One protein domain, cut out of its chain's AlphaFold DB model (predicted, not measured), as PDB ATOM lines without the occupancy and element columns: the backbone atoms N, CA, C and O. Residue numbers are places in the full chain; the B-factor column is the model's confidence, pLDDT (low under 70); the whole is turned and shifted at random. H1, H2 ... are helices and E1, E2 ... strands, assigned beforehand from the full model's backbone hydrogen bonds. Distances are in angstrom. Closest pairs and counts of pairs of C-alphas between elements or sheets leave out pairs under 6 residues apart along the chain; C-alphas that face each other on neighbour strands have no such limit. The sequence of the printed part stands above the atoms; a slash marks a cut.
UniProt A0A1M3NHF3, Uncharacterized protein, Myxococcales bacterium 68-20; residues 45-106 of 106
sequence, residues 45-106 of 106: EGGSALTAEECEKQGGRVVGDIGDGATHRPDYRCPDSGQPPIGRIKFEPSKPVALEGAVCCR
ATOM      1  N   GLU A  45      54.898 -18.103  -2.813       53.09
ATOM      2  CA  GLU A  45      55.459 -16.919  -3.447       53.09
ATOM      3  C   GLU A  45      55.300 -17.047  -4.973       53.09
ATOM      4  O   GLU A  45      55.869 -17.929  -5.615       53.09
ATOM      5  N   GLY A  46      54.446 -16.204  -5.549       49.72
ATOM      6  CA  GLY A  46      54.121 -16.226  -6.972       49.72
ATOM      7  C   GLY A  46      52.969 -15.280  -7.289       49.72
ATOM      8  O   GLY A  46      51.912 -15.723  -7.726       49.72
ATOM      9  N   GLY A  47      53.169 -13.991  -7.010       58.25
ATOM     10  CA  GLY A  47      52.207 -12.918  -7.278       58.25
ATOM     11  C   GLY A  47      51.312 -12.577  -6.086       58.25
ATOM     12  O   GLY A  47      50.990 -13.434  -5.262       58.25
ATOM     13  N   SER A  48      50.937 -11.300  -5.979       71.31
ATOM     14  CA  SER A  48      49.964 -10.818  -4.995       71.31
ATOM     15  C   SER A  48      48.711 -11.694  -5.029       71.31
ATOM     16  O   SER A  48      48.243 -12.046  -6.110       71.31
ATOM     17  N   ALA A  49      48.173 -12.063  -3.867       80.88
ATOM     18  CA  ALA A  49      46.907 -12.786  -3.807       80.88
ATOM     19  C   ALA A  49      45.770 -11.877  -4.310       80.88
ATOM     20  O   ALA A  49      45.617 -10.765  -3.802       80.88
ATOM     21  N   LEU A  50      45.001 -12.348  -5.291       88.62
ATOM     22  CA  LEU A  50      43.914 -11.623  -5.965       88.62
ATOM     23  C   LEU A  50      42.575 -12.303  -5.666       88.62
ATOM     24  O   LEU A  50      42.536 -13.523  -5.505       88.62
ATOM     25  N   THR A  51      41.464 -11.573  -5.646       90.25
ATOM     26  CA  THR A  51      40.142 -12.226  -5.716       90.25
ATOM     27  C   THR A  51      39.831 -12.700  -7.139       90.25
ATOM     28  O   THR A  51      40.495 -12.315  -8.110       90.25
ATOM     29  N   ALA A  52      38.797 -13.532  -7.284       88.56
ATOM     30  CA  ALA A  52      38.310 -13.933  -8.601       88.56
ATOM     31  C   ALA A  52      37.871 -12.714  -9.434       88.56
ATOM     32  O   ALA A  52      38.266 -12.593 -10.593       88.56
ATOM     33  N   GLU A  53      37.152 -11.757  -8.836       89.62
ATOM     34  CA  GLU A  53      36.722 -10.547  -9.547       89.62
ATOM     35  C   GLU A  53      37.893  -9.646  -9.949       89.62
ATOM     36  O   GLU A  53      37.852  -8.998 -10.994       89.62
ATOM     37  N   GLU A  54      38.944  -9.565  -9.131       91.31
ATOM     38  CA  GLU A  54      40.148  -8.804  -9.480       91.31
ATOM     39  C   GLU A  54      40.905  -9.435 -10.648       91.31
ATOM     40  O   GLU A  54      41.449  -8.707 -11.481       91.31
ATOM     41  N   CYS A  55      40.920 -10.766 -10.732       92.06
ATOM     42  CA  CYS A  55      41.480 -11.478 -11.874       92.06
ATOM     43  C   CYS A  55      40.712 -11.153 -13.164       92.06
ATOM     44  O   CYS A  55      41.316 -10.770 -14.168       92.06
ATOM     45  N   GLU A  56      39.379 -11.218 -13.120       90.88
ATOM     46  CA  GLU A  56      38.520 -10.905 -14.270       90.88
ATOM     47  C   GLU A  56      38.644  -9.437 -14.701       90.88
ATOM     48  O   GLU A  56      38.758  -9.142 -15.891       90.88
ATOM     49  N   LYS A  57      38.715  -8.502 -13.743       92.88
ATOM     50  CA  LYS A  57      38.950  -7.072 -14.027       92.88
ATOM     51  C   LYS A  57      40.283  -6.810 -14.728       92.88
ATOM     52  O   LYS A  57      40.390  -5.841 -15.475       92.88
ATOM     53  N   GLN A  58      41.287  -7.654 -14.503       90.38
ATOM     54  CA  GLN A  58      42.586  -7.588 -15.181       90.38
ATOM     55  C   GLN A  58      42.584  -8.294 -16.551       90.38
ATOM     56  O   GLN A  58      43.620  -8.352 -17.218       90.38
ATOM     57  N   GLY A  59      41.430  -8.811 -16.989       91.25
ATOM     58  CA  GLY A  59      41.284  -9.576 -18.227       91.25
ATOM     59  C   GLY A  59      41.828 -11.001 -18.125       91.25
ATOM     60  O   GLY A  59      42.137 -11.601 -19.152       91.25
ATOM     61  N   GLY A  60      41.997 -11.514 -16.904       92.75
ATOM     62  CA  GLY A  60      42.370 -12.895 -16.647       92.75
ATOM     63  C   GLY A  60      41.161 -13.804 -16.414       92.75
ATOM     64  O   GLY A  60      40.018 -13.363 -16.318       92.75
ATOM     65  N   ARG A  61      41.439 -15.099 -16.294       92.44
ATOM     66  CA  ARG A  61      40.521 -16.181 -15.939       92.44
ATOM     67  C   ARG A  61      41.068 -16.946 -14.746       92.44
ATOM     68  O   ARG A  61      42.276 -17.174 -14.637       92.44
ATOM     69  N   VAL A  62      40.165 -17.386 -13.879       91.81
ATOM     70  CA  VAL A  62      40.511 -18.271 -12.769       91.81
ATOM     71  C   VAL A  62      40.716 -19.690 -13.293       91.81
ATOM     72  O   VAL A  62      39.839 -20.251 -13.951       91.81
ATOM     73  N   VAL A  63      41.871 -20.274 -12.987       91.62
ATOM     74  CA  VAL A  63      42.194 -21.674 -13.278       91.62
ATOM     75  C   VAL A  63      42.353 -22.407 -11.954       91.62
ATOM     76  O   VAL A  63      43.254 -22.097 -11.176       91.62
ATOM     77  N   GLY A  64      41.445 -23.345 -11.686       89.56
ATOM     78  CA  GLY A  64      41.500 -24.199 -10.501       89.56
ATOM     79  C   GLY A  64      42.578 -25.277 -10.610       89.56
ATOM     80  O   GLY A  64      42.953 -25.680 -11.712       89.56
ATOM     81  N   ASP A  65      43.048 -25.758  -9.463       87.50
ATOM     82  CA  ASP A  65      43.870 -26.965  -9.391       87.50
ATOM     83  C   ASP A  65      42.960 -28.200  -9.315       87.50
ATOM     84  O   ASP A  65      41.993 -28.223  -8.556       87.50
ATOM     85  N   ILE A  66      43.251 -29.230 -10.113       84.88
ATOM     86  CA  ILE A  66      42.461 -30.478 -10.141       84.88
ATOM     87  C   ILE A  66      42.817 -31.394  -8.946       84.88
ATOM     88  O   ILE A  66      42.150 -32.401  -8.715       84.88
ATOM     89  N   GLY A  67      43.841 -31.049  -8.161       84.44
ATOM     90  CA  GLY A  67      44.365 -31.852  -7.055       84.44
ATOM     91  C   GLY A  67      45.713 -32.518  -7.348       84.44
ATOM     92  O   GLY A  67      46.178 -33.311  -6.537       84.44
ATOM     93  N   ASP A  68      46.347 -32.210  -8.484       84.75
ATOM     94  CA  ASP A  68      47.716 -32.653  -8.811       84.75
ATOM     95  C   ASP A  68      48.780 -31.691  -8.240       84.75
ATOM     96  O   ASP A  68      49.976 -31.975  -8.256       84.75
ATOM     97  N   GLY A  69      48.358 -30.526  -7.723       88.44
ATOM     98  CA  GLY A  69      49.257 -29.506  -7.181       88.44
ATOM     99  C   GLY A  69      50.048 -28.757  -8.257       88.44
ATOM    100  O   GLY A  69      51.001 -28.040  -7.939       88.44
ATOM    101  N   ALA A  70      49.666 -28.893  -9.528       90.38
ATOM    102  CA  ALA A  70      50.343 -28.269 -10.655       90.38
ATOM    103  C   ALA A  70      50.433 -26.748 -10.488       90.38
ATOM    104  O   ALA A  70      51.502 -26.182 -10.717       90.38
ATOM    105  N   THR A  71      49.367 -26.095 -10.014       90.19
ATOM    106  CA  THR A  71      49.333 -24.634  -9.812       90.19
ATOM    107  C   THR A  71      50.281 -24.139  -8.714       90.19
ATOM    108  O   THR A  71      50.588 -22.948  -8.648       90.19
ATOM    109  N   HIS A  72      50.773 -25.035  -7.851       89.25
ATOM    110  CA  HIS A  72      51.704 -24.699  -6.773       89.25
ATOM    111  C   HIS A  72      53.166 -24.781  -7.200       89.25
ATOM    112  O   HIS A  72      54.034 -24.278  -6.482       89.25
ATOM    113  N   ARG A  73      53.445 -25.381  -8.361       90.31
ATOM    114  CA  ARG A  73      54.802 -25.524  -8.880       90.31
ATOM    115  C   ARG A  73      55.362 -24.167  -9.322       90.31
ATOM    116  O   ARG A  73      54.649 -23.394  -9.962       90.31
ATOM    117  N   PRO A  74      56.647 -23.875  -9.057       88.25
ATOM    118  CA  PRO A  74      57.266 -22.603  -9.450       88.25
ATOM    119  C   PRO A  74      57.362 -22.439 -10.977       88.25
ATOM    120  O   PRO A  74      57.405 -21.327 -11.504       88.25
ATOM    121  N   ASP A  75      57.378 -23.555 -11.701       91.12
ATOM    122  CA  ASP A  75      57.394 -23.620 -13.157       91.12
ATOM    123  C   ASP A  75      55.994 -23.691 -13.786       91.12
ATOM    124  O   ASP A  75      55.896 -23.797 -15.008       91.12
ATOM    125  N   TYR A  76      54.915 -23.576 -12.998       92.38
ATOM    126  CA  TYR A  76      53.557 -23.578 -13.536       92.38
ATOM    127  C   TYR A  76      53.384 -22.495 -14.608       92.38
ATOM    128  O   TYR A  76      53.831 -21.348 -14.461       92.38
ATOM    129  N   ARG A  77      52.723 -22.877 -15.700       94.69
ATOM    130  CA  ARG A  77      52.352 -21.992 -16.800       94.69
ATOM    131  C   ARG A  77      50.874 -22.145 -17.094       94.69
ATOM    132  O   ARG A  77      50.340 -23.251 -17.085       94.69
ATOM    133  N   CYS A  78      50.234 -21.019 -17.369       93.31
ATOM    134  CA  CYS A  78      48.835 -20.971 -17.738       93.31
ATOM    135  C   CYS A  78      48.599 -21.791 -19.014       93.31
ATOM    136  O   CYS A  78      49.314 -21.586 -19.996       93.31
ATOM    137  N   PRO A  79      47.608 -22.700 -19.024       90.69
ATOM    138  CA  PRO A  79      47.445 -23.674 -20.104       90.69
ATOM    139  C   PRO A  79      47.118 -23.030 -21.456       90.69
ATOM    140  O   PRO A  79      47.486 -23.578 -22.489       90.69
ATOM    141  N   ASP A  80      46.474 -21.861 -21.460       89.56
ATOM    142  CA  ASP A  80      46.069 -21.198 -22.704       89.56
ATOM    143  C   ASP A  80      47.201 -20.381 -23.341       89.56
ATOM    144  O   ASP A  80      47.279 -20.286 -24.563       89.56
ATOM    145  N   SER A  81      48.065 -19.764 -22.529       91.00
ATOM    146  CA  SER A  81      49.052 -18.781 -22.996       91.00
ATOM    147  C   SER A  81      50.505 -19.199 -22.809       91.00
ATOM    148  O   SER A  81      51.398 -18.579 -23.386       91.00
ATOM    149  N   GLY A  82      50.776 -20.205 -21.978       93.50
ATOM    150  CA  GLY A  82      52.133 -20.600 -21.605       93.50
ATOM    151  C   GLY A  82      52.874 -19.568 -20.742       93.50
ATOM    152  O   GLY A  82      54.068 -19.736 -20.501       93.50
ATOM    153  N   GLN A  83      52.200 -18.512 -20.273       93.38
ATOM    154  CA  GLN A  83      52.771 -17.478 -19.403       93.38
ATOM    155  C   GLN A  83      52.688 -17.873 -17.919       93.38
ATOM    156  O   GLN A  83      51.867 -18.717 -17.554       93.38
ATOM    157  N   PRO A  84      53.538 -17.307 -17.040       93.31
ATOM    158  CA  PRO A  84      53.354 -17.463 -15.602       93.31
ATOM    159  C   PRO A  84      52.006 -16.866 -15.155       93.31
ATOM    160  O   PRO A  84      51.510 -15.929 -15.788       93.31
ATOM    161  N   PRO A  85      51.412 -17.384 -14.067       92.94
ATOM    162  CA  PRO A  85      50.193 -16.816 -13.507       92.94
ATOM    163  C   PRO A  85      50.436 -15.383 -13.018       92.94
ATOM    164  O   PRO A  85      51.516 -15.049 -12.532       92.94
ATOM    165  N   ILE A  86      49.405 -14.544 -13.121       91.56
ATOM    166  CA  ILE A  86      49.434 -13.144 -12.666       91.56
ATOM    167  C   ILE A  86      49.490 -13.089 -11.132       91.56
ATOM    168  O   ILE A  86      50.139 -12.228 -10.542       91.56
ATOM    169  N   GLY A  87      48.814 -14.038 -10.490       89.56
ATOM    170  CA  GLY A  87      48.788 -14.200  -9.047       89.56
ATOM    171  C   GLY A  87      47.942 -15.399  -8.649       89.56
ATOM    172  O   GLY A  87      47.279 -16.022  -9.485       89.56
ATOM    173  N   ARG A  88      47.965 -15.728  -7.360       90.12
ATOM    174  CA  ARG A  88      47.096 -16.763  -6.789       90.12
ATOM    175  C   ARG A  88      45.735 -16.185  -6.450       90.12
ATOM    176  O   ARG A  88      45.636 -15.019  -6.071       90.12
ATOM    177  N   ILE A  89      44.703 -17.010  -6.548       90.19
ATOM    178  CA  ILE A  89      43.368 -16.635  -6.108       90.19
ATOM    179  C   ILE A  89      43.263 -16.835  -4.602       90.19
ATOM    180  O   ILE A  89      43.602 -17.888  -4.060       90.19
ATOM    181  N   LYS A  90      42.800 -15.795  -3.919       87.69
ATOM    182  CA  LYS A  90      42.502 -15.839  -2.498       87.69
ATOM    183  C   LYS A  90      41.246 -16.674  -2.275       87.69
ATOM    184  O   LYS A  90      40.227 -16.473  -2.928       87.69
ATOM    185  N   PHE A  91      41.312 -17.580  -1.307       83.25
ATOM    186  CA  PHE A  91      40.138 -18.312  -0.862       83.25
ATOM    187  C   PHE A  91      39.127 -17.367  -0.197       83.25
ATOM    188  O   PHE A  91      39.465 -16.625   0.730       83.25
ATOM    189  N   GLU A  92      37.878 -17.427  -0.657       81.00
ATOM    190  CA  GLU A  92      36.754 -16.687  -0.093       81.00
ATOM    191  C   GLU A  92      35.660 -17.667   0.360       81.00
ATOM    192  O   GLU A  92      34.924 -18.188  -0.480       81.00
ATOM    193  N   PRO A  93      35.495 -17.905   1.677       72.00
ATOM    194  CA  PRO A  93      34.540 -18.894   2.187       72.00
ATOM    195  C   PRO A  93      33.074 -18.531   1.906       72.00
ATOM    196  O   PRO A  93      32.197 -19.383   1.989       72.00
ATOM    197  N   SER A  94      32.797 -17.268   1.572       77.00
ATOM    198  CA  SER A  94      31.458 -16.770   1.244       77.00
ATOM    199  C   SER A  94      31.053 -17.019  -0.214       77.00
ATOM    200  O   SER A  94      29.921 -16.707  -0.590       77.00
ATOM    201  N   LYS A  95      31.964 -17.520  -1.061       76.00
ATOM    202  CA  LYS A  95      31.683 -17.813  -2.472       76.00
ATOM    203  C   LYS A  95      31.213 -19.263  -2.633       76.00
ATOM    204  O   LYS A  95      31.701 -20.147  -1.936       76.00
ATOM    205  N   PRO A  96      30.292 -19.537  -3.575       71.38
ATOM    206  CA  PRO A  96      29.726 -20.875  -3.765       71.38
ATOM    207  C   PRO A  96      30.738 -21.910  -4.282       71.38
ATOM    208  O   PRO A  96      30.469 -23.105  -4.209       71.38
ATOM    209  N   VAL A  97      31.884 -21.469  -4.811       73.81
ATOM    210  CA  VAL A  97      32.945 -22.336  -5.334       73.81
ATOM    211  C   VAL A  97      34.212 -22.096  -4.522       73.81
ATOM    212  O   VAL A  97      34.724 -20.979  -4.490       73.81
ATOM    213  N   ALA A  98      34.722 -23.148  -3.880       69.62
ATOM    214  CA  ALA A  98      36.022 -23.116  -3.225       69.62
ATOM    215  C   ALA A  98      37.121 -23.063  -4.297       69.62
ATOM    216  O   ALA A  98      37.299 -24.006  -5.063       69.62
ATOM    217  N   LEU A  99      37.833 -21.939  -4.365       80.12
ATOM    218  CA  LEU A  99      38.920 -21.693  -5.320       80.12
ATOM    219  C   LEU A  99      40.302 -21.883  -4.672       80.12
ATOM    220  O   LEU A  99      41.264 -21.211  -5.039       80.12
ATOM    221  N   GLU A 100      40.402 -22.759  -3.670       79.31
ATOM    222  CA  GLU A 100      41.679 -23.039  -3.010       79.31
ATOM    223  C   GLU A 100      42.707 -23.551  -4.019       79.31
ATOM    224  O   GLU A 100      42.426 -24.422  -4.839       79.31
ATOM    225  N   GLY A 101      43.905 -22.964  -3.988       81.75
ATOM    226  CA  GLY A 101      44.972 -23.327  -4.916       81.75
ATOM    227  C   GLY A 101      44.765 -22.860  -6.359       81.75
ATOM    228  O   GLY A 101      45.591 -23.187  -7.212       81.75
ATOM    229  N   ALA A 102      43.708 -22.099  -6.657       90.31
ATOM    230  CA  ALA A 102      43.489 -21.550  -7.988       90.31
ATOM    231  C   ALA A 102      44.432 -20.372  -8.284       90.31
ATOM    232  O   ALA A 102      44.945 -19.696  -7.387       90.31
ATOM    233  N   VAL A 103      44.648 -20.102  -9.569       92.94
ATOM    234  CA  VAL A 103      45.524 -19.028 -10.059       92.94
ATOM    235  C   VAL A 103      44.827 -18.180 -11.115       92.94
ATOM    236  O   VAL A 103      43.910 -18.638 -11.796       92.94
ATOM    237  N   CYS A 104      45.269 -16.933 -11.253       93.25
ATOM    238  CA  CYS A 104      44.816 -16.022 -12.293       93.25
ATOM    239  C   CYS A 104      45.696 -16.143 -13.543       93.25
ATOM    240  O   CYS A 104      46.906 -15.908 -13.482       93.25
ATOM    241  N   CYS A 105      45.082 -16.477 -14.674       93.50
ATOM    242  CA  CYS A 105      45.747 -16.682 -15.958       93.50
ATOM    243  C   CYS A 105      45.209 -15.742 -17.031       93.50
ATOM    244  O   CYS A 105      44.035 -15.407 -17.006       93.50
ATOM    245  N   ARG A 106      46.037 -15.359 -18.000       90.38
ATOM    246  CA  ARG A 106      45.641 -14.545 -19.158       90.38
ATOM    247  C   ARG A 106      46.098 -15.200 -20.443       90.38
ATOM    248  O   ARG A 106      47.149 -15.875 -20.380       90.38
TER     249      ARG A 106
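AT A GLANCE: This is residues 45 to 106 of the 106 residues of an uncharacterized protein of Myxococcales bacterium 68-20 (UniProt A0A1M3NHF3). With little regular structure, this is a tiny two-stranded ribbon, E1 and E2, with the short helix H1 packed beside it and a long looping stretch, residues 64 to 102, winding out toward Gly 82 at one end and Ser 94 at the other. The 62 printed residues hold H1, E1 and E2 in that order, mixed in class, with only 12 residues in named elements. The sheet is antiparallel. The whole is compact, radius of gyration of the C-alphas 10.6 A, spanning 30 by 25 by 20 A.

HOW THE PARTS SIT: E1, residues 61 to 63, and E2, residues 103 to 105, form a hairpin, antiparallel at 134 degrees; N 61 and O 105 are within hydrogen-bond range at 2.7 A. Residues 87 to 88 pair antiparallel with 103 to 104 of E2. The closest C-alphas of H1, residues 52 to 57, and E2 are those of Cys 55 and Cys 104, 5.7 A apart. In H1 every O i to N i+4 pair is within hydrogen-bond range.

IN THESE COORDINATES: H1 begins at C-alpha 52 (38.310, -13.933, -8.601) and is 8.8 A long; E1 is 6.3 A. E2, 6.4 A, ends at C-alpha 105 (45.747, -16.682, -15.958).

THE WHOLE: The C-alphas of Gly 82 and Ser 94 are farthest apart, 31.1 A. The printed part has no cut. E1 to E2 is a long link. Residues 45 to 47 and 98 have pLDDT under 70.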